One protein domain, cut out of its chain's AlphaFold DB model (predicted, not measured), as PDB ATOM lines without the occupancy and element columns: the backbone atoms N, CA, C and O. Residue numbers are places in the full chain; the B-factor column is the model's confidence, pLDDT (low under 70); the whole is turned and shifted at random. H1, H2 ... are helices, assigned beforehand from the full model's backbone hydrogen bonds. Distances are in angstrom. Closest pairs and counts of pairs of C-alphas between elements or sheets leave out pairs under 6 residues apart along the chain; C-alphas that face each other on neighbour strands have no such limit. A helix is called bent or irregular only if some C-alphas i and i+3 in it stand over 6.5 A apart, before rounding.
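What this domain is: This is residues 221 to 381 of the 393 residues of the protein "Ribosome-binding protein 1" of Babesia ovata (UniProt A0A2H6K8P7). A long, kinked helix, H7, runs along one side of an elongated body and crosses H1, the helix in the middle; H3 and the short H5 and H6 pack round H1 as well. H2 caps one end of H1 and also packs on the first part of H7, H8 sits toward the opposite end of the body, and residues 256 to 261 stick out as a loop. The printed part has 161 residues with eight named helices, H1 to H8 in order along the chain, and no named strand; the class is all helix. The whole is compact, with a radius of gyration of the C-alphas of 17.1 A, yet elongated in outline, 60 by 31 by 23 A.

Where its parts are: H1, residues 223 to 238, begins at C-alpha 223 (47.952, -52.961, 31.637) and is 22.6 A long. H2 is residues 246 to 252, and H3, residues 266 to 276, is 16.2 A long. Three short helices follow: H4, residues 287 to 290, H5, residues 295 to 299, and H6, residues 317 to 320. H7, residues 325 to 354, starts at C-alpha 325 (49.378, -32.831, 46.210) and is 40.1 A long. It is irregular, with C-alphas 326 and 329 8.1 A apart, and has a kink of 51 degrees near residue 336. H8, residues 370 to 376, ends at C-alpha 376 (45.821, -61.473, 32.914).

How they stand to each other: H1 is the hub, touching five helices. It touches H3 at a steep tilt of 54 degrees, opposite ways, closest at the C-alphas of Gly 234 and Lys 273, 4.5 A apart. With residues 223 to 227 alone it touches H7, at a steep tilt of 46 degrees; the closest C-alphas, of Thr 223 and Ser 345, are 5.2 A apart. H6 touches H1 at Ser 228 and Tyr 317, their closest C-alphas, 5.0 A apart, and H5 touches it at His 231 and Leu 295, 6.2 A. H2 touches H1 at Leu 237 and Gly 248, 5.9 A, and H7 at Leu 247 and Ser 325, 4.3 A, about perpendicular to both, at 84 and 85 degrees. H4 is close to H5 but not clearly touching, and H8 likewise to H7. Every O i to N i+4 pair is within hydrogen-bond range in H1, H2, H5 and H8, against 6 of 7 in H3 and 21 of 26 in H7; H4 and H6 are too short for such a pair.

The domain as a whole: The C-alphas of Asp 256 and Asp 360 are the two farthest apart, 60.4 A. The printed part has no cut. The links H2 to H3, H5 to H6 and H7 to H8 are long; residues 313 to 314, in the second, pair antiparallel with residues 379 to 380. The mean pLDDT of the printed part is 80.0, and 38 residues are under 70, among them residues 239 to 245, 255 to 261 and 278 to 290.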
ATOM      1  N   ARG A 221      51.158 -51.561  37.735       88.25
ATOM      2  CA  ARG A 221      51.987 -52.706  37.291       88.25
ATOM      3  C   ARG A 221      51.408 -53.525  36.143       88.25
ATOM      4  O   ARG A 221      52.166 -54.163  35.424       88.25
ATOM      5  N   THR A 222      50.087 -53.588  36.013       91.81
ATOM      6  CA  THR A 222      49.416 -54.314  34.922       91.81
ATOM      7  C   THR A 222      48.904 -53.328  33.878       91.81
ATOM      8  O   THR A 222      48.774 -52.141  34.176       91.81
ATOM      9  N   THR A 223      48.562 -53.806  32.678       95.19
ATOM     10  CA  THR A 223      47.952 -52.961  31.637       95.19
ATOM     11  C   THR A 223      46.727 -52.216  32.176       95.19
ATOM     12  O   THR A 223      46.636 -51.001  32.034       95.19
ATOM     13  N   GLY A 224      45.825 -52.915  32.874       94.38
ATOM     14  CA  GLY A 224      44.647 -52.316  33.496       94.38
ATOM     15  C   GLY A 224      45.001 -51.251  34.534       94.38
ATOM     16  O   GLY A 224      44.402 -50.180  34.530       94.38
ATOM     17  N   GLU A 225      45.997 -51.492  35.390       95.00
ATOM     18  CA  GLU A 225      46.443 -50.504  36.380       95.00
ATOM     19  C   GLU A 225      47.068 -49.259  35.731       95.00
ATOM     20  O   GLU A 225      46.759 -48.143  36.140       95.00
ATOM     21  N   LEU A 226      47.919 -49.439  34.715       95.88
ATOM     22  CA  LEU A 226      48.577 -48.346  33.990       95.88
ATOM     23  C   LEU A 226      47.547 -47.469  33.277       95.88
ATOM     24  O   LEU A 226      47.545 -46.252  33.446       95.88
ATOM     25  N   VAL A 227      46.625 -48.097  32.547       95.19
ATOM     26  CA  VAL A 227      45.516 -47.410  31.877       95.19
ATOM     27  C   VAL A 227      44.639 -46.669  32.892       95.19
ATOM     28  O   VAL A 227      44.266 -45.524  32.654       95.19
ATOM     29  N   SER A 228      44.357 -47.280  34.049       94.44
ATOM     30  CA  SER A 228      43.583 -46.637  35.120       94.44
ATOM     31  C   SER A 228      44.288 -45.411  35.685       94.44
ATOM     32  O   SER A 228      43.650 -44.375  35.855       94.44
ATOM     33  N   PHE A 229      45.593 -45.515  35.952       95.19
ATOM     34  CA  PHE A 229      46.390 -44.401  36.451       95.19
ATOM     35  C   PHE A 229      46.392 -43.238  35.462       95.19
ATOM     36  O   PHE A 229      45.967 -42.153  35.832       95.19
ATOM     37  N   PHE A 230      46.807 -43.445  34.210       93.94
ATOM     38  CA  PHE A 230      46.916 -42.345  33.247       93.94
ATOM     39  C   PHE A 230      45.558 -41.725  32.901       93.94
ATOM     40  O   PHE A 230      45.464 -40.512  32.718       93.94
ATOM     41  N   HIS A 231      44.491 -42.526  32.859       91.31
ATOM     42  CA  HIS A 231      43.155 -42.001  32.601       91.31
ATOM     43  C   HIS A 231      42.610 -41.172  33.777       91.31
ATOM     44  O   HIS A 231      42.139 -40.056  33.563       91.31
ATOM     45  N   ASN A 232      42.703 -41.663  35.021       89.75
ATOM     46  CA  ASN A 232      42.258 -40.908  36.198       89.75
ATOM     47  C   ASN A 232      43.151 -39.700  36.494       89.75
ATOM     48  O   ASN A 232      42.637 -38.648  36.856       89.75
ATOM     49  N   PHE A 233      44.460 -39.820  36.293       90.00
ATOM     50  CA  PHE A 233      45.394 -38.715  36.488       90.00
ATOM     51  C   PHE A 233      45.119 -37.599  35.482       90.00
ATOM     52  O   PHE A 233      45.077 -36.430  35.844       90.00
ATOM     53  N   GLY A 234      44.822 -37.952  34.227       87.56
ATOM     54  CA  GLY A 234      44.343 -36.980  33.252       87.56
ATOM     55  C   GLY A 234      43.025 -36.317  33.668       87.56
ATOM     56  O   GLY A 234      42.906 -35.107  33.516       87.56
ATOM     57  N   ASN A 235      42.057 -37.060  34.231       82.19
ATOM     58  CA  ASN A 235      40.817 -36.470  34.765       82.19
ATOM     59  C   ASN A 235      41.101 -35.444  35.874       82.19
ATOM     60  O   ASN A 235      40.561 -34.343  35.822       82.19
ATOM     61  N   GLU A 236      41.979 -35.779  36.821       80.62
ATOM     62  CA  GLU A 236      42.382 -34.896  37.926       80.62
ATOM     63  C   GLU A 236      43.030 -33.595  37.427       80.62
ATOM     64  O   GLU A 236      42.913 -32.535  38.038       80.62
ATOM     65  N   LEU A 237      43.707 -33.656  36.281       79.94
ATOM     66  CA  LEU A 237      44.333 -32.502  35.642       79.94
ATOM     67  C   LEU A 237      43.369 -31.684  34.751       79.94
ATOM     68  O   LEU A 237      43.739 -30.585  34.315       79.94
ATOM     69  N   HIS A 238      42.166 -32.202  34.469       71.00
ATOM     70  CA  HIS A 238      41.113 -31.557  33.666       71.00
ATOM     71  C   HIS A 238      40.071 -30.791  34.494       71.00
ATOM     72  O   HIS A 238      39.328 -30.003  33.907       71.00
ATOM     73  N   ASP A 239      39.968 -31.030  35.805       58.09
ATOM     74  CA  ASP A 239      38.802 -30.576  36.570       58.09
ATOM     75  C   ASP A 239      38.663 -29.039  36.656       58.09
ATOM     76  O   ASP A 239      39.630 -28.277  36.745       58.09
ATOM     77  N   VAL A 240      37.410 -28.594  36.547       44.72
ATOM     78  CA  VAL A 240      36.956 -27.378  35.849       44.72
ATOM     79  C   VAL A 240      36.890 -26.159  36.772       44.72
ATOM     80  O   VAL A 240      35.881 -25.458  36.867       44.72
ATOM     81  N   SER A 241      38.000 -25.848  37.427       44.91
ATOM     82  CA  SER A 241      38.286 -24.463  37.794       44.91
ATOM     83  C   SER A 241      39.591 -24.100  37.112       44.91
ATOM     84  O   SER A 241      40.539 -24.866  37.125       44.91
ATOM     85  N   SER A 242      39.630 -22.977  36.414       42.62
ATOM     86  CA  SER A 242      40.693 -22.554  35.494       42.62
ATOM     87  C   SER A 242      42.059 -22.241  36.145       42.62
ATOM     88  O   SER A 242      42.881 -21.531  35.571       42.62
ATOM     89  N   SER A 243      42.310 -22.784  37.327       44.09
ATOM     90  CA  SER A 243      43.594 -22.950  37.997       44.09
ATOM     91  C   SER A 243      43.761 -24.450  38.191       44.09
ATOM     92  O   SER A 243      42.843 -25.068  38.720       44.09
ATOM     93  N   PHE A 244      44.875 -25.038  37.749       50.06
ATOM     94  CA  PHE A 244      45.183 -26.451  37.983       50.06
ATOM     95  C   PHE A 244      44.661 -26.935  39.345       50.06
ATOM     96  O   PHE A 244      44.807 -26.205  40.332       50.06
ATOM     97  N   SER A 245      44.109 -28.156  39.406       65.19
ATOM     98  CA  SER A 245      43.851 -28.836  40.683       65.19
ATOM     99  C   SER A 245      45.049 -28.643  41.621       65.19
ATOM    100  O   SER A 245      46.178 -28.436  41.158       65.19
ATOM    101  N   SER A 246      44.839 -28.669  42.939       74.19
ATOM    102  CA  SER A 246      45.940 -28.515  43.908       74.19
ATOM    103  C   SER A 246      47.139 -29.407  43.553       74.19
ATOM    104  O   SER A 246      48.289 -28.992  43.688       74.19
ATOM    105  N   LEU A 247      46.862 -30.586  42.986       80.69
ATOM    106  CA  LEU A 247      47.837 -31.484  42.388       80.69
ATOM    107  C   LEU A 247      48.559 -30.908  41.159       80.69
ATOM    108  O   LEU A 247      49.784 -30.915  41.126       80.69
ATOM    109  N   GLY A 248      47.843 -30.428  40.139       79.81
ATOM    110  CA  GLY A 248      48.476 -29.848  38.952       79.81
ATOM    111  C   GLY A 248      49.323 -28.609  39.273       79.81
ATOM    112  O   GLY A 248      50.390 -28.438  38.688       79.81
ATOM    113  N   SER A 249      48.899 -27.797  40.247       80.81
ATOM    114  CA  SER A 249      49.705 -26.678  40.755       80.81
ATOM    115  C   SER A 249      50.989 -27.183  41.420       80.81
ATOM    116  O   SER A 249      52.065 -26.704  41.081       80.81
ATOM    117  N   ALA A 250      50.890 -28.203  42.281       83.06
ATOM    118  CA  ALA A 250      52.044 -28.819  42.943       83.06
ATOM    119  C   ALA A 250      53.021 -29.500  41.965       83.06
ATOM    120  O   ALA A 250      54.223 -29.508  42.196       83.06
ATOM    121  N   LEU A 251      52.528 -30.048  40.851       84.44
ATOM    122  CA  LEU A 251      53.362 -30.632  39.790       84.44
ATOM    123  C   LEU A 251      54.080 -29.582  38.930       84.44
ATOM    124  O   LEU A 251      55.034 -29.918  38.231       84.44
ATOM    125  N   SER A 252      53.593 -28.340  38.947       82.06
ATOM    126  CA  SER A 252      54.140 -27.220  38.172       82.06
ATOM    127  C   SER A 252      55.014 -26.289  39.015       82.06
ATOM    128  O   SER A 252      55.565 -25.332  38.482       82.06
ATOM    129  N   SER A 253      55.069 -26.496  40.331       78.94
ATOM    130  CA  SER A 253      55.845 -25.675  41.254       78.94
ATOM    131  C   SER A 253      57.192 -26.318  41.541       78.94
ATOM    132  O   SER A 253      57.250 -27.496  41.882       78.94
ATOM    133  N   GLN A 254      58.251 -25.517  41.472       72.94
ATOM    134  CA  GLN A 254      59.585 -25.911  41.911       72.94
ATOM    135  C   GLN A 254      59.614 -26.141  43.428       72.94
ATOM    136  O   GLN A 254      59.051 -25.344  44.184       72.94
ATOM    137  N   HIS A 255      60.297 -27.194  43.880       68.75
ATOM    138  CA  HIS A 255      60.580 -27.385  45.298       68.75
ATOM    139  C   HIS A 255      61.841 -26.607  45.697       68.75
ATOM    140  O   HIS A 255      62.856 -26.652  45.002       68.75
ATOM    141  N   ASP A 256      61.801 -25.951  46.861       63.22
ATOM    142  CA  ASP A 256      62.854 -25.046  47.358       63.22
ATOM    143  C   ASP A 256      64.282 -25.648  47.388       63.22
ATOM    144  O   ASP A 256      65.259 -24.901  47.340       63.22
ATOM    145  N   ASP A 257      64.416 -26.982  47.407       65.19
ATOM    146  CA  ASP A 257      65.687 -27.707  47.552       65.19
ATOM    147  C   ASP A 257      66.060 -28.583  46.336       65.19
ATOM    148  O   ASP A 257      67.044 -29.332  46.391       65.19
ATOM    149  N   CYS A 258      65.305 -28.523  45.232       62.19
ATOM    150  CA  CYS A 258      65.580 -29.318  44.033       62.19
ATOM    151  C   CYS A 258      66.017 -28.455  42.835       62.19
ATOM    152  O   CYS A 258      65.556 -27.324  42.657       62.19
ATOM    153  N   PRO A 259      66.932 -28.959  41.981       62.72
ATOM    154  CA  PRO A 259      67.258 -28.269  40.738       62.72
ATOM    155  C   PRO A 259      66.044 -28.316  39.785       62.72
ATOM    156  O   PRO A 259      65.249 -29.240  39.889       62.72
ATOM    157  N   GLU A 260      65.942 -27.372  38.837       62.62
ATOM    158  CA  GLU A 260      64.757 -27.031  37.995       62.62
ATOM    159  C   GLU A 260      64.098 -28.163  37.149       62.62
ATOM    160  O   GLU A 260      63.222 -27.899  36.328       62.62
ATOM    161  N   TRP A 261      64.523 -29.416  37.308       66.12
ATOM    162  CA  TRP A 261      64.041 -30.629  36.631       66.12
ATOM    163  C   TRP A 261      62.970 -31.384  37.442       66.12
ATOM    164  O   TRP A 261      62.563 -32.476  37.050       66.12
ATOM    165  N   ASP A 262      62.518 -30.827  38.566       74.94
ATOM    166  CA  ASP A 262      61.542 -31.413  39.491       74.94
ATOM    167  C   ASP A 262      60.101 -30.907  39.283       74.94
ATOM    168  O   ASP A 262      59.248 -31.096  40.151       74.94
ATOM    169  N   GLN A 263      59.819 -30.314  38.123       80.31
ATOM    170  CA  GLN A 263      58.506 -29.798  37.738       80.31
ATOM    171  C   GLN A 263      58.153 -30.200  36.304       80.31
ATOM    172  O   GLN A 263      59.030 -30.433  35.470       80.31
ATOM    173  N   LEU A 264      56.858 -30.245  36.002       80.62
ATOM    174  CA  LEU A 264      56.369 -30.381  34.635       80.62
ATOM    175  C   LEU A 264      56.177 -29.004  34.010       80.62
ATOM    176  O   LEU A 264      55.500 -28.144  34.577       80.62
ATOM    177  N   ALA A 265      56.708 -28.813  32.803       82.50
ATOM    178  CA  ALA A 265      56.380 -27.631  32.024       82.50
ATOM    179  C   ALA A 265      54.920 -27.695  31.532       82.50
ATOM    180  O   ALA A 265      54.273 -28.747  31.523       82.50
ATOM    181  N   ALA A 266      54.400 -26.552  31.077       80.56
ATOM    182  CA  ALA A 266      53.032 -26.454  30.563       80.56
ATOM    183  C   ALA A 266      52.751 -27.455  29.425       80.56
ATOM    184  O   ALA A 266      51.671 -28.048  29.382       80.56
ATOM    185  N   ASP A 267      53.734 -27.674  28.549       83.00
ATOM    186  CA  ASP A 267      53.623 -28.615  27.434       83.00
ATOM    187  C   ASP A 267      53.543 -30.070  27.927       83.00
ATOM    188  O   ASP A 267      52.684 -30.823  27.468       83.00
ATOM    189  N   ASP A 268      54.345 -30.455  28.926       83.38
ATOM    190  CA  ASP A 268      54.326 -31.807  29.500       83.38
ATOM    191  C   ASP A 268      52.992 -32.102  30.201       83.38
ATOM    192  O   ASP A 268      52.392 -33.166  30.020       83.38
ATOM    193  N   LEU A 269      52.466 -31.126  30.947       81.38
ATOM    194  CA  LEU A 269      51.135 -31.215  31.556       81.38
ATOM    195  C   LEU A 269      50.049 -31.368  30.495       81.38
ATOM    196  O   LEU A 269      49.115 -32.149  30.684       81.38
ATOM    197  N   HIS A 270      50.155 -30.645  29.381       82.69
ATOM    198  CA  HIS A 270      49.212 -30.765  28.276       82.69
ATOM    199  C   HIS A 270      49.277 -32.155  27.627       82.69
ATOM    200  O   HIS A 270      48.234 -32.731  27.314       82.69
ATOM    201  N   VAL A 271      50.473 -32.730  27.465       84.69
ATOM    202  CA  VAL A 271      50.642 -34.103  26.963       84.69
ATOM    203  C   VAL A 271      49.963 -35.103  27.897       84.69
ATOM    204  O   VAL A 271      49.156 -35.909  27.436       84.69
ATOM    205  N   ILE A 272      50.203 -35.020  29.208       82.50
ATOM    206  CA  ILE A 272      49.609 -35.940  30.192       82.50
ATOM    207  C   ILE A 272      48.079 -35.806  30.231       82.50
ATOM    208  O   ILE A 272      47.371 -36.816  30.220       82.50
ATOM    209  N   LYS A 273      47.550 -34.575  30.194       81.38
ATOM    210  CA  LYS A 273      46.105 -34.317  30.040       81.38
ATOM    211  C   LYS A 273      45.558 -34.939  28.751       81.38
ATOM    212  O   LYS A 273      44.484 -35.545  28.751       81.38
ATOM    213  N   GLY A 274      46.312 -34.826  27.658       82.25
ATOM    214  CA  GLY A 274      45.961 -35.354  26.343       82.25
ATOM    215  C   GLY A 274      45.910 -36.882  26.271       82.25
ATOM    216  O   GLY A 274      45.056 -37.411  25.560       82.25
ATOM    217  N   ILE A 275      46.746 -37.600  27.037       85.50
ATOM    218  CA  ILE A 275      46.753 -39.079  27.080       85.50
ATOM    219  C   ILE A 275      45.375 -39.626  27.476       85.50
ATOM    220  O   ILE A 275      44.900 -40.605  26.893       85.50
ATOM    221  N   ARG A 276      44.702 -38.981  28.436       84.88
ATOM    222  CA  ARG A 276      43.307 -39.286  28.779       84.88
ATOM    223  C   ARG A 276      42.401 -38.984  27.587       84.88
ATOM    224  O   ARG A 276      41.726 -39.873  27.074       84.88
ATOM    225  N   GLY A 277      42.421 -37.741  27.126       78.31
ATOM    226  CA  GLY A 277      41.551 -37.202  26.083       78.31
ATOM    227  C   GLY A 277      41.524 -35.681  26.177       78.31
ATOM    228  O   GLY A 277      41.631 -35.147  27.276       78.31
ATOM    229  N   SER A 278      41.385 -34.971  25.058       65.75
ATOM    230  CA  SER A 278      41.450 -33.499  25.030       65.75
ATOM    231  C   SER A 278      40.238 -32.801  25.646       65.75
ATOM    232  O   SER A 278      40.315 -31.619  25.965       65.75
ATOM    233  N   ALA A 279      39.124 -33.511  25.793       66.25
ATOM    234  CA  ALA A 279      37.854 -32.919  26.175       66.25
ATOM    235  C   ALA A 279      37.495 -33.219  27.652       66.25
ATOM    236  O   ALA A 279      37.798 -34.315  28.141       66.25
ATOM    237  N   PRO A 280      36.876 -32.263  28.376       64.81
ATOM    238  CA  PRO A 280      36.658 -32.357  29.822       64.81
ATOM    239  C   PRO A 280      35.594 -33.408  30.189       64.81
ATOM    240  O   PRO A 280      34.710 -33.677  29.384       64.81
ATOM    241  N   PRO A 281      35.588 -33.983  31.404       59.34
ATOM    242  CA  PRO A 281      34.776 -35.162  31.743       59.34
ATOM    243  C   PRO A 281      33.253 -35.046  31.548       59.34
ATOM    244  O   PRO A 281      32.584 -36.068  31.440       59.34
ATOM    245  N   THR A 282      32.697 -33.834  31.499       58.22
ATOM    246  CA  THR A 282      31.248 -33.563  31.561       58.22
ATOM    247  C   THR A 282      30.582 -33.230  30.220       58.22
ATOM    248  O   THR A 282      29.397 -32.895  30.203       58.22
ATOM    249  N   SER A 283      31.296 -33.287  29.091       57.44
ATOM    250  CA  SER A 283      30.688 -33.003  27.775       57.44
ATOM    251  C   SER A 283      30.110 -34.256  27.111       57.44
ATOM    252  O   SER A 283      30.612 -35.365  27.286       57.44
ATOM    253  N   ASN A 284      29.057 -34.071  26.307       59.53
ATOM    254  CA  ASN A 284      28.589 -35.086  25.364       59.53
ATOM    255  C   ASN A 284      29.609 -35.193  24.223       59.53
ATOM    256  O   ASN A 284      29.504 -34.470  23.234       59.53
ATOM    257  N   HIS A 285      30.624 -36.031  24.424       66.19
ATOM    258  CA  HIS A 285      31.725 -36.217  23.478       66.19
ATOM    259  C   HIS A 285      31.375 -37.186  22.363       66.19
ATOM    260  O   HIS A 285      30.808 -38.252  22.617       66.19
ATOM    261  N   ASP A 286      31.822 -36.843  21.162       64.31
ATOM    262  CA  ASP A 286      31.872 -37.704  19.989       64.31
ATOM    263  C   ASP A 286      33.250 -38.382  19.936       64.31
ATOM    264  O   ASP A 286      34.283 -37.734  19.768       64.31
ATOM    265  N   HIS A 287      33.275 -39.706  20.084       63.94
ATOM    266  CA  HIS A 287      34.489 -40.523  20.144       63.94
ATOM    267  C   HIS A 287      35.474 -40.295  18.993       63.94
ATOM    268  O   HIS A 287      36.688 -40.332  19.208       63.94
ATOM    269  N   ASP A 288      34.979 -40.056  17.777       64.69
ATOM    270  CA  ASP A 288      35.836 -39.921  16.600       64.69
ATOM    271  C   ASP A 288      36.388 -38.502  16.434       64.69
ATOM    272  O   ASP A 288      37.405 -38.311  15.761       64.69
ATOM    273  N   LYS A 289      35.757 -37.512  17.075       65.25
ATOM    274  CA  LYS A 289      36.174 -36.105  17.019       65.25
ATOM    275  C   LYS A 289      36.978 -35.677  18.238       65.25
ATOM    276  O   LYS A 289      37.971 -34.973  18.086       65.25
ATOM    277  N   ASP A 290      36.579 -36.134  19.419       66.06
ATOM    278  CA  ASP A 290      37.062 -35.594  20.690       66.06
ATOM    279  C   ASP A 290      38.147 -36.470  21.342       66.06
ATOM    280  O   ASP A 290      38.922 -35.982  22.172       66.06
ATOM    281  N   HIS A 291      38.249 -37.752  20.961       70.62
ATOM    282  CA  HIS A 291      39.185 -38.727  21.552       70.62
ATOM    283  C   HIS A 291      39.973 -39.588  20.536       70.62
ATOM    284  O   HIS A 291      40.136 -40.800  20.737       70.62
ATOM    285  N   PRO A 292      40.523 -39.023  19.439       69.88
ATOM    286  CA  PRO A 292      41.341 -39.812  18.528       69.88
ATOM    287  C   PRO A 292      42.641 -40.254  19.220       69.88
ATOM    288  O   PRO A 292      43.483 -39.433  19.567       69.88
ATOM    289  N   ARG A 293      42.836 -41.576  19.347       76.94
ATOM    290  CA  ARG A 293      44.068 -42.207  19.872       76.94
ATOM    291  C   ARG A 293      44.368 -41.903  21.352       76.94
ATOM    292  O   ARG A 293      45.533 -41.823  21.728       76.94
ATOM    293  N   THR A 294      43.341 -41.765  22.191       86.69
ATOM    294  CA  THR A 294      43.500 -41.519  23.640       86.69
ATOM    295  C   THR A 294      42.937 -42.665  24.484       86.69
ATOM    296  O   THR A 294      42.264 -43.554  23.965       86.69
ATOM    297  N   LEU A 295      43.185 -42.677  25.796       89.00
ATOM    298  CA  LEU A 295      42.673 -43.734  26.680       89.00
ATOM    299  C   LEU A 295      41.143 -43.710  26.827       89.00
ATOM    300  O   LEU A 295      40.541 -44.771  26.992       89.00
ATOM    301  N   SER A 296      40.498 -42.545  26.703       85.62
ATOM    302  CA  SER A 296      39.029 -42.443  26.708       85.62
ATOM    303  C   SER A 296      38.370 -43.187  25.540       85.62
ATOM    304  O   SER A 296      37.232 -43.624  25.675       85.62
ATOM    305  N   LYS A 297      39.090 -43.444  24.440       82.88
ATOM    306  CA  LYS A 297      38.633 -44.350  23.372       82.88
ATOM    307  C   LYS A 297      38.456 -45.785  23.875       82.88
ATOM    308  O   LYS A 297      37.506 -46.455  23.504       82.88
ATOM    309  N   LEU A 298      39.351 -46.268  24.736       84.88
ATOM    310  CA  LEU A 298      39.276 -47.626  25.284       84.88
ATOM    311  C   LEU A 298      38.276 -47.726  26.443       84.88
ATOM    312  O   LEU A 298      37.536 -48.708  26.546       84.88
ATOM    313  N   LEU A 299      38.276 -46.720  27.322       85.62
ATOM    314  CA  LEU A 299      37.534 -46.743  28.585       85.62
ATOM    315  C   LEU A 299      36.147 -46.096  28.522       85.62
ATOM    316  O   LEU A 299      35.356 -46.296  29.444       85.62
ATOM    317  N   GLY A 300      35.856 -45.356  27.454       79.81
ATOM    318  CA  GLY A 300      34.660 -44.537  27.318       79.81
ATOM    319  C   GLY A 300      34.717 -43.246  28.142       79.81
ATOM    320  O   GLY A 300      35.592 -43.045  28.987       79.81
ATOM    321  N   CYS A 301      33.737 -42.371  27.909       71.88
ATOM    322  CA  CYS A 301      33.547 -41.123  28.667       71.88
ATOM    323  C   CYS A 301      32.387 -41.184  29.666       71.88
ATOM    324  O   CYS A 301      32.098 -40.207  30.350       71.88
ATOM    325  N   GLY A 302      31.721 -42.330  29.755       65.38
ATOM    326  CA  GLY A 302      30.604 -42.587  30.650       65.38
ATOM    327  C   GLY A 302      30.016 -43.965  30.366       65.38
ATOM    328  O   GLY A 302      30.263 -44.531  29.303       65.38
ATOM    329  N   ILE A 303      29.247 -44.495  31.316       60.88
ATOM    330  CA  ILE A 303      28.642 -45.832  31.200       60.88
ATOM    331  C   ILE A 303      27.607 -45.859  30.062       60.88
ATOM    332  O   ILE A 303      27.589 -46.799  29.277       60.88
ATOM    333  N   ASP A 304      26.837 -44.777  29.903       61.94
ATOM    334  CA  ASP A 304      25.726 -44.701  28.943       61.94
ATOM    335  C   ASP A 304      26.020 -43.816  27.717       61.94
ATOM    336  O   ASP A 304      25.117 -43.505  26.934       61.94
ATOM    337  N   ASN A 305      27.268 -43.358  27.530       69.44
ATOM    338  CA  ASN A 305      27.587 -42.495  26.392       69.44
ATOM    339  C   ASN A 305      27.694 -43.326  25.104       69.44
ATOM    340  O   ASN A 305      28.762 -43.823  24.750       69.44
ATOM    341  N   ALA A 306      26.586 -43.418  24.367       70.12
ATOM    342  CA  ALA A 306      26.519 -44.115  23.083       70.12
ATOM    343  C   ALA A 306      27.490 -43.557  22.023       70.12
ATOM    344  O   ALA A 306      27.891 -44.287  21.120       70.12
ATOM    345  N   GLN A 307      27.875 -42.281  22.128       73.00
ATOM    346  CA  GLN A 307      28.840 -41.643  21.231       73.00
ATOM    347  C   GLN A 307      30.293 -41.891  21.650       73.00
ATOM    348  O   GLN A 307      31.185 -41.592  20.868       73.00
ATOM    349  N   CYS A 308      30.541 -42.448  22.843       74.38
ATOM    350  CA  CYS A 308      31.864 -42.829  23.336       74.38
ATOM    351  C   CYS A 308      31.787 -44.078  24.236       74.38
ATOM    352  O   CYS A 308      31.991 -43.973  25.454       74.38
ATOM    353  N   PRO A 309      31.473 -45.249  23.647       75.50
ATOM    354  CA  PRO A 309      31.213 -46.472  24.395       75.50
ATOM    355  C   PRO A 309      32.475 -47.019  25.063       75.50
ATOM    356  O   PRO A 309      33.588 -46.884  24.556       75.50
ATOM    357  N   GLN A 310      32.297 -47.701  26.191       79.69
ATOM    358  CA  GLN A 310      33.382 -48.414  26.855       79.69
ATOM    359  C   GLN A 310      33.667 -49.740  26.133       79.69
ATOM    360  O   GLN A 310      32.800 -50.608  26.039       79.69
ATOM    361  N   HIS A 311      34.897 -49.934  25.657       80.69
ATOM    362  CA  HIS A 311      35.308 -51.188  25.012       80.69
ATOM    363  C   HIS A 311      35.908 -52.192  25.999       80.69
ATOM    364  O   HIS A 311      35.790 -53.409  25.811       80.69
ATOM    365  N   MET A 312      36.544 -51.686  27.055       85.12
ATOM    366  CA  MET A 312      37.201 -52.464  28.099       85.12
ATOM    367  C   MET A 312      37.095 -51.747  29.441       85.12
ATOM    368  O   MET A 312      37.104 -50.518  29.498       85.12
ATOM    369  N   LYS A 313      37.059 -52.512  30.533       88.38
ATOM    370  CA  LYS A 313      37.025 -51.966  31.890       88.38
ATOM    371  C   LYS A 313      38.181 -52.525  32.720       88.38
ATOM    372  O   LYS A 313      38.222 -53.732  32.957       88.38
ATOM    373  N   PRO A 314      39.125 -51.698  33.193       93.94
ATOM    374  CA  PRO A 314      40.129 -52.153  34.140       93.94
ATOM    375  C   PRO A 314      39.464 -52.652  35.424       93.94
ATOM    376  O   PRO A 314      38.625 -51.965  36.010       93.94
ATOM    377  N   ILE A 315      39.853 -53.843  35.879       93.62
ATOM    378  CA  ILE A 315      39.262 -54.502  37.055       93.62
ATOM    379  C   ILE A 315      39.393 -53.607  38.292       93.62
ATOM    380  O   ILE A 315      38.477 -53.523  39.104       93.62
ATOM    381  N   THR A 316      40.521 -52.913  38.421       91.25
ATOM    382  CA  THR A 316      40.861 -52.095  39.588       91.25
ATOM    383  C   THR A 316      40.877 -50.597  39.288       91.25
ATOM    384  O   THR A 316      41.596 -49.846  39.944       91.25
ATOM    385  N   TYR A 317      40.059 -50.148  38.329       92.25
ATOM    386  CA  TYR A 317      40.026 -48.756  37.864       92.25
ATOM    387  C   TYR A 317      39.951 -47.723  38.996       92.25
ATOM    388  O   TYR A 317      40.737 -46.776  39.037       92.25
ATOM    389  N   ARG A 318      39.054 -47.938  39.967       90.12
ATOM    390  CA  ARG A 318      38.856 -47.008  41.091       90.12
ATOM    391  C   ARG A 318      40.001 -47.001  42.105       90.12
ATOM    392  O   ARG A 318      40.152 -46.024  42.826       90.12
ATOM    393  N   ALA A 319      40.849 -48.030  42.138       92.75
ATOM    394  CA  ALA A 319      41.997 -48.058  43.045       92.75
ATOM    395  C   ALA A 319      43.098 -47.047  42.674       92.75
ATOM    396  O   ALA A 319      44.030 -46.865  43.454       92.75
ATOM    397  N   TYR A 320      42.995 -46.410  41.504       92.50
ATOM    398  CA  TYR A 320      43.882 -45.346  41.029       92.50
ATOM    399  C   TYR A 320      43.114 -44.050  40.744       92.50
ATOM    400  O   TYR A 320      43.477 -43.328  39.829       92.50
ATOM    401  N   ALA A 321      42.027 -43.778  41.468       88.94
ATOM    402  CA  ALA A 321      41.184 -42.596  41.258       88.94
ATOM    403  C   ALA A 321      41.361 -41.501  42.331       88.94
ATOM    404  O   ALA A 321      40.525 -40.613  42.425       88.94
ATOM    405  N   LEU A 322      42.407 -41.581  43.161       87.88
ATOM    406  CA  LEU A 322      42.665 -40.645  44.259       87.88
ATOM    407  C   LEU A 322      44.129 -40.199  44.262       87.88
ATOM    408  O   LEU A 322      45.028 -41.042  44.195       87.88
ATOM    409  N   TYR A 323      44.352 -38.893  44.422       86.88
ATOM    410  CA  TYR A 323      45.671 -38.267  44.401       86.88
ATOM    411  C   TYR A 323      45.810 -37.200  45.493       86.88
ATOM    412  O   TYR A 323      44.851 -36.511  45.822       86.88
ATOM    413  N   SER A 324      47.021 -37.054  46.035       84.00
ATOM    414  CA  SER A 324      47.367 -35.999  46.997       84.00
ATOM    415  C   SER A 324      48.462 -35.097  46.447       84.00
ATOM    416  O   SER A 324      49.484 -35.597  45.976       84.00
ATOM    417  N   SER A 325      48.316 -33.779  46.573       80.69
ATOM    418  CA  SER A 325      49.378 -32.831  46.210       80.69
ATOM    419  C   SER A 325      50.666 -33.061  47.011       80.69
ATOM    420  O   SER A 325      51.750 -32.888  46.460       80.69
ATOM    421  N   SER A 326      50.586 -33.566  48.249       78.81
ATOM    422  CA  SER A 326      51.759 -33.931  49.065       78.81
ATOM    423  C   SER A 326      52.636 -35.008  48.417       78.81
ATOM    424  O   SER A 326      53.817 -35.126  48.726       78.81
ATOM    425  N   PHE A 327      52.082 -35.802  47.498       84.00
ATOM    426  CA  PHE A 327      52.816 -36.844  46.781       84.00
ATOM    427  C   PHE A 327      53.167 -36.449  45.339       84.00
ATOM    428  O   PHE A 327      53.584 -37.320  44.571       84.00
ATOM    429  N   ALA A 328      53.062 -35.165  44.969       85.44
ATOM    430  CA  ALA A 328      53.314 -34.666  43.614       85.44
ATOM    431  C   ALA A 328      54.626 -35.193  43.006       85.44
ATOM    432  O   ALA A 328      54.602 -35.736  41.905       85.44
ATOM    433  N   HIS A 329      55.742 -35.173  43.740       81.81
ATOM    434  CA  HIS A 329      57.034 -35.670  43.233       81.81
ATOM    435  C   HIS A 329      57.063 -37.178  42.944       81.81
ATOM    436  O   HIS A 329      57.776 -37.635  42.048       81.81
ATOM    437  N   HIS A 330      56.270 -37.974  43.664       88.31
ATOM    438  CA  HIS A 330      56.142 -39.396  43.350       88.31
ATOM    439  C   HIS A 330      55.401 -39.573  42.027       88.31
ATOM    440  O   HIS A 330      55.839 -40.354  41.183       88.31
ATOM    441  N   TYR A 331      54.326 -38.814  41.813       90.69
ATOM    442  CA  TYR A 331      53.591 -38.850  40.554       90.69
ATOM    443  C   TYR A 331      54.396 -38.273  39.393       90.69
ATOM    444  O   TYR A 331      54.319 -38.832  38.304       90.69
ATOM    445  N   LEU A 332      55.221 -37.245  39.623       89.31
ATOM    446  CA  LEU A 332      56.175 -36.719  38.645       89.31
ATOM    447  C   LEU A 332      57.097 -37.830  38.129       89.31
ATOM    448  O   LEU A 332      57.214 -38.050  36.925       89.31
ATOM    449  N   SER A 333      57.697 -38.592  39.046       89.12
ATOM    450  CA  SER A 333      58.506 -39.760  38.689       89.12
ATOM    451  C   SER A 333      57.690 -40.781  37.884       89.12
ATOM    452  O   SER A 333      58.152 -41.310  36.874       89.12
ATOM    453  N   TRP A 334      56.436 -41.030  38.263       93.62
ATOM    454  CA  TRP A 334      55.588 -41.983  37.547       93.62
ATOM    455  C   TRP A 334      55.264 -41.527  36.127       93.62
ATOM    456  O   TRP A 334      55.374 -42.329  35.205       93.62
ATOM    457  N   VAL A 335      54.903 -40.261  35.919       91.50
ATOM    458  CA  VAL A 335      54.610 -39.751  34.572       91.50
ATOM    459  C   VAL A 335      55.858 -39.629  33.703       91.50
ATOM    460  O   VAL A 335      55.722 -39.647  32.489       91.50
ATOM    461  N   ALA A 336      57.056 -39.581  34.291       88.88
ATOM    462  CA  ALA A 336      58.308 -39.646  33.545       88.88
ATOM    463  C   ALA A 336      58.664 -41.078  33.099       88.88
ATOM    464  O   ALA A 336      59.112 -41.274  31.973       88.88
ATOM    465  N   TYR A 337      58.462 -42.090  33.955       90.19
ATOM    466  CA  TYR A 337      58.960 -43.458  33.705       90.19
ATOM    467  C   TYR A 337      57.905 -44.477  33.257       90.19
ATOM    468  O   TYR A 337      58.247 -45.516  32.689       90.19
ATOM    469  N   LEU A 338      56.626 -44.247  33.551       94.88
ATOM    470  CA  LEU A 338      55.551 -45.181  33.218       94.88
ATOM    471  C   LEU A 338      54.927 -45.022  31.822       94.88
ATOM    472  O   LEU A 338      54.267 -45.984  31.426       94.88
ATOM    473  N   PRO A 339      55.101 -43.929  31.044       93.56
ATOM    474  CA  PRO A 339      54.567 -43.871  29.680       93.56
ATOM    475  C   PRO A 339      55.096 -44.987  28.774       93.56
ATOM    476  O   PRO A 339      54.301 -45.662  28.124       93.56
ATOM    477  N   ASP A 340      56.402 -45.267  28.809       93.62
ATOM    478  CA  ASP A 340      56.993 -46.377  28.046       93.62
ATOM    479  C   ASP A 340      56.407 -47.723  28.489       93.62
ATOM    480  O   ASP A 340      56.079 -48.582  27.677       93.62
ATOM    481  N   ARG A 341      56.174 -47.888  29.798       95.00
ATOM    482  CA  ARG A 341      55.524 -49.092  30.335       95.00
ATOM    483  C   ARG A 341      54.066 -49.214  29.918       95.00
ATOM    484  O   ARG A 341      53.606 -50.336  29.713       95.00
ATOM    485  N   LEU A 342      53.339 -48.101  29.818       95.12
ATOM    486  CA  LEU A 342      51.982 -48.075  29.283       95.12
ATOM    487  C   LEU A 342      51.993 -48.515  27.819       95.12
ATOM    488  O   LEU A 342      51.204 -49.389  27.468       95.12
ATOM    489  N   TRP A 343      52.895 -47.958  27.007       94.12
ATOM    490  CA  TRP A 343      53.059 -48.330  25.603       94.12
ATOM    491  C   TRP A 343      53.345 -49.826  25.451       94.12
ATOM    492  O   TRP A 343      52.529 -50.530  24.861       94.12
ATOM    493  N   ASP A 344      54.408 -50.334  26.085       95.94
ATOM    494  CA  ASP A 344      54.780 -51.756  26.053       95.94
ATOM    495  C   ASP A 344      53.616 -52.667  26.486       95.94
ATOM    496  O   ASP A 344      53.403 -53.753  25.948       95.94
ATOM    497  N   SER A 345      52.851 -52.242  27.497       95.06
ATOM    498  CA  SER A 345      51.743 -53.033  28.045       95.06
ATOM    499  C   SER A 345      50.504 -53.047  27.152       95.06
ATOM    500  O   SER A 345      49.725 -54.001  27.237       95.06
ATOM    501  N   LEU A 346      50.285 -51.991  26.363       94.19
ATOM    502  CA  LEU A 346      49.210 -51.900  25.374       94.19
ATOM    503  C   LEU A 346      49.585 -52.634  24.084       94.19
ATOM    504  O   LEU A 346      48.756 -53.377  23.570       94.19
ATOM    505  N   ASP A 347      50.825 -52.481  23.623       95.06
ATOM    506  CA  ASP A 347      51.379 -53.197  22.470       95.06
ATOM    507  C   ASP A 347      51.319 -54.709  22.707       95.06
ATOM    508  O   ASP A 347      50.704 -55.451  21.945       95.06
ATOM    509  N   ARG A 348      51.778 -55.161  23.879       95.06
ATOM    510  CA  ARG A 348      51.653 -56.567  24.269       95.06
ATOM    511  C   ARG A 348      50.206 -57.048  24.356       95.06
ATOM    512  O   ARG A 348      49.926 -58.177  23.972       95.06
ATOM    513  N   LEU A 349      49.286 -56.228  24.876       92.88
ATOM    514  CA  LEU A 349      47.862 -56.579  24.893       92.88
ATOM    515  C   LEU A 349      47.334 -56.749  23.462       92.88
ATOM    516  O   LEU A 349      46.575 -57.679  23.210       92.88
ATOM    517  N   GLN A 350      47.729 -55.874  22.536       90.94
ATOM    518  CA  GLN A 350      47.365 -55.983  21.127       90.94
ATOM    519  C   GLN A 350      47.929 -57.265  20.503       90.94
ATOM    520  O   GLN A 350      47.153 -58.029  19.935       90.94
ATOM    521  N   GLU A 351      49.224 -57.547  20.657       92.12
ATOM    522  CA  GLU A 351      49.845 -58.778  20.148       92.12
ATOM    523  C   GLU A 351      49.159 -60.034  20.706       92.12
ATOM    524  O   GLU A 351      48.839 -60.972  19.972       92.12
ATOM    525  N   ASP A 352      48.901 -60.059  22.015       91.12
ATOM    526  CA  ASP A 352      48.222 -61.162  22.687       91.12
ATOM    527  C   ASP A 352      46.788 -61.340  22.137       91.12
ATOM    528  O   ASP A 352      46.344 -62.474  21.934       91.12
ATOM    529  N   LEU A 353      46.081 -60.247  21.824       87.12
ATOM    530  CA  LEU A 353      44.757 -60.269  21.191       87.12
ATOM    531  C   LEU A 353      44.790 -60.697  19.714       87.12
ATOM    532  O   LEU A 353      43.911 -61.442  19.292       87.12
ATOM    533  N   GLU A 354      45.779 -60.278  18.928       86.12
ATOM    534  CA  GLU A 354      45.933 -60.670  17.516       86.12
ATOM    535  C   GLU A 354      46.281 -62.157  17.373       86.12
ATOM    536  O   GLU A 354      45.788 -62.849  16.478       86.12
ATOM    537  N   ASN A 355      47.084 -62.679  18.302       86.50
ATOM    538  CA  ASN A 355      47.421 -64.099  18.372       86.50
ATOM    539  C   ASN A 355      46.238 -64.975  18.821       86.50
ATOM    540  O   ASN A 355      46.268 -66.204  18.653       86.50
ATOM    541  N   LEU A 356      45.179 -64.381  19.384       83.12
ATOM    542  CA  LEU A 356      43.959 -65.112  19.688       83.12
ATOM    543  C   LEU A 356      43.201 -65.430  18.401       83.12
ATOM    544  O   LEU A 356      42.540 -64.607  17.781       83.12
ATOM    545  N   GLN A 357      43.203 -66.713  18.074       67.19
ATOM    546  CA  GLN A 357      42.335 -67.317  17.074       67.19
ATOM    547  C   GLN A 357      40.861 -67.336  17.535       67.19
ATOM    548  O   GLN A 357      40.318 -68.395  17.870       67.19
ATOM    549  N   CYS A 358      40.212 -66.172  17.601       67.12
ATOM    550  CA  CYS A 358      38.760 -66.050  17.741       67.12
ATOM    551  C   CYS A 358      38.144 -66.117  16.329       67.12
ATOM    552  O   CYS A 358      37.798 -65.105  15.739       67.12
ATOM    553  N   HIS A 359      38.085 -67.327  15.762       52.81
ATOM    554  CA  HIS A 359      37.721 -67.594  14.356       52.81
ATOM    555  C   HIS A 359      36.223 -67.477  14.016       52.81
ATOM    556  O   HIS A 359      35.841 -67.738  12.880       52.81
ATOM    557  N   ASP A 360      35.383 -67.083  14.971       54.53
ATOM    558  CA  ASP A 360      33.945 -66.901  14.762       54.53
ATOM    559  C   ASP A 360      33.595 -65.415  14.944       54.53
ATOM    560  O   ASP A 360      34.228 -64.765  15.773       54.53
ATOM    561  N   ASP A 361      32.542 -64.917  14.277       54.38
ATOM    562  CA  ASP A 361      31.943 -63.557  14.383       54.38
ATOM    563  C   ASP A 361      31.402 -63.190  15.794       54.38
ATOM    564  O   ASP A 361      30.418 -62.467  15.979       54.38
ATOM    565  N   LYS A 362      32.000 -63.743  16.845       59.09
ATOM    566  CA  LYS A 362      31.679 -63.513  18.244       59.09
ATOM    567  C   LYS A 362      32.463 -62.295  18.720       59.09
ATOM    568  O   LYS A 362      33.660 -62.178  18.485       59.09
ATOM    569  N   SER A 363      31.785 -61.402  19.440       70.06
ATOM    570  CA  SER A 363      32.444 -60.291  20.130       70.06
ATOM    571  C   SER A 363      33.586 -60.795  21.026       70.06
ATOM    572  O   SER A 363      33.523 -61.913  21.541       70.06
ATOM    573  N   LEU A 364      34.609 -59.960  21.251       75.38
ATOM    574  CA  LEU A 364      35.794 -60.302  22.055       75.38
ATOM    575  C   LEU A 364      35.428 -60.982  23.388       75.38
ATOM    576  O   LEU A 364      35.993 -62.008  23.754       75.38
ATOM    577  N   HIS A 365      34.409 -60.456  24.065       74.38
ATOM    578  CA  HIS A 365      33.958 -60.926  25.379       74.38
ATOM    579  C   HIS A 365      33.194 -62.262  25.344       74.38
ATOM    580  O   HIS A 365      33.024 -62.891  26.382       74.38
ATOM    581  N   ARG A 366      32.777 -62.728  24.158       73.50
ATOM    582  CA  ARG A 366      32.205 -64.065  23.914       73.50
ATOM    583  C   ARG A 366      33.261 -65.107  23.533       73.50
ATOM    584  O   ARG A 366      32.936 -66.286  23.405       73.50
ATOM    585  N   CYS A 367      34.507 -64.695  23.307       78.81
ATOM    586  CA  CYS A 367      35.590 -65.615  22.993       78.81
ATOM    587  C   CYS A 367      36.148 -66.222  24.290       78.81
ATOM    588  O   CYS A 367      36.813 -65.557  25.082       78.81
ATOM    589  N   ASP A 368      35.933 -67.525  24.478       73.75
ATOM    590  CA  ASP A 368      36.366 -68.318  25.641       73.75
ATOM    591  C   ASP A 368      37.851 -68.183  26.016       73.75
ATOM    592  O   ASP A 368      38.237 -68.456  27.156       73.75
ATOM    593  N   LYS A 369      38.696 -67.839  25.040       81.69
ATOM    594  CA  LYS A 369      40.141 -67.655  25.213       81.69
ATOM    595  C   LYS A 369      40.523 -66.203  25.516       81.69
ATOM    596  O   LYS A 369      41.573 -65.979  26.109       81.69
ATOM    597  N   ALA A 370      39.675 -65.239  25.156       86.38
ATOM    598  CA  ALA A 370      39.935 -63.820  25.359       86.38
ATOM    599  C   ALA A 370      39.754 -63.401  26.819       86.38
ATOM    600  O   ALA A 370      40.590 -62.682  27.352       86.38
ATOM    601  N   MET A 371      38.718 -63.891  27.507       87.50
ATOM    602  CA  MET A 371      38.459 -63.484  28.896       87.50
ATOM    603  C   MET A 371      39.606 -63.807  29.875       87.50
ATOM    604  O   MET A 371      39.979 -62.922  30.648       87.50
ATOM    605  N   PRO A 372      40.225 -65.006  29.853       90.31
ATOM    606  CA  PRO A 372      41.411 -65.278  30.668       90.31
ATOM    607  C   PRO A 372      42.608 -64.375  30.352       90.31
ATOM    608  O   PRO A 372      43.385 -64.047  31.250       90.31
ATOM    609  N   LEU A 373      42.752 -63.971  29.088       91.50
ATOM    610  CA  LEU A 373      43.805 -63.071  28.633       91.50
ATOM    611  C   LEU A 373      43.553 -61.649  29.140       91.50
ATOM    612  O   LEU A 373      44.410 -61.080  29.805       91.50
ATOM    613  N   LEU A 374      42.348 -61.110  28.955       92.00
ATOM    614  CA  LEU A 374      41.966 -59.807  29.511       92.00
ATOM    615  C   LEU A 374      42.160 -59.773  31.033       92.00
ATOM    616  O   LEU A 374      42.770 -58.842  31.559       92.00
ATOM    617  N   TYR A 375      41.761 -60.836  31.733       92.94
ATOM    618  CA  TYR A 375      41.994 -60.976  33.170       92.94
ATOM    619  C   TYR A 375      43.490 -60.947  33.541       92.94
ATOM    620  O   TYR A 375      43.873 -60.326  34.538       92.94
ATOM    621  N   LEU A 376      44.367 -61.556  32.732       92.31
ATOM    622  CA  LEU A 376      45.821 -61.473  32.914       92.31
ATOM    623  C   LEU A 376      46.334 -60.029  32.789       92.31
ATOM    624  O   LEU A 376      47.218 -59.624  33.550       92.31
ATOM    625  N   HIS A 377      45.742 -59.240  31.898       93.62
ATOM    626  CA  HIS A 377      46.041 -57.817  31.744       93.62
ATOM    627  C   HIS A 377      45.351 -56.921  32.783       93.62
ATOM    628  O   HIS A 377      45.604 -55.718  32.808       93.62
ATOM    629  N   GLY A 378      44.535 -57.473  33.689       93.88
ATOM    630  CA  GLY A 378      43.794 -56.695  34.685       93.88
ATOM    631  C   GLY A 378      42.567 -55.989  34.103       93.88
ATOM    632  O   GLY A 378      42.170 -54.933  34.595       93.88
ATOM    633  N   ILE A 379      41.992 -56.545  33.038       92.81
ATOM    634  CA  ILE A 379      40.870 -56.001  32.276       92.81
ATOM    635  C   ILE A 379      39.693 -56.984  32.332       92.81
ATOM    636  O   ILE A 379      39.865 -58.202  32.319       92.81
ATOM    637  N   THR A 380      38.482 -56.447  32.394       89.38
ATOM    638  CA  THR A 380      37.223 -57.175  32.243       89.38
ATOM    639  C   THR A 380      36.366 -56.514  31.158       89.38
ATOM    640  O   THR A 380      36.712 -55.463  30.610       89.38
ATOM    641  N   SER A 381      35.255 -57.161  30.820       83.06
ATOM    642  CA  SER A 381      34.254 -56.601  29.914       83.06
ATOM    643  C   SER A 381      33.663 -55.299  30.478       83.06
ATOM    644  O   SER A 381      33.559 -55.176  31.702       83.06
TER     645      SER A 381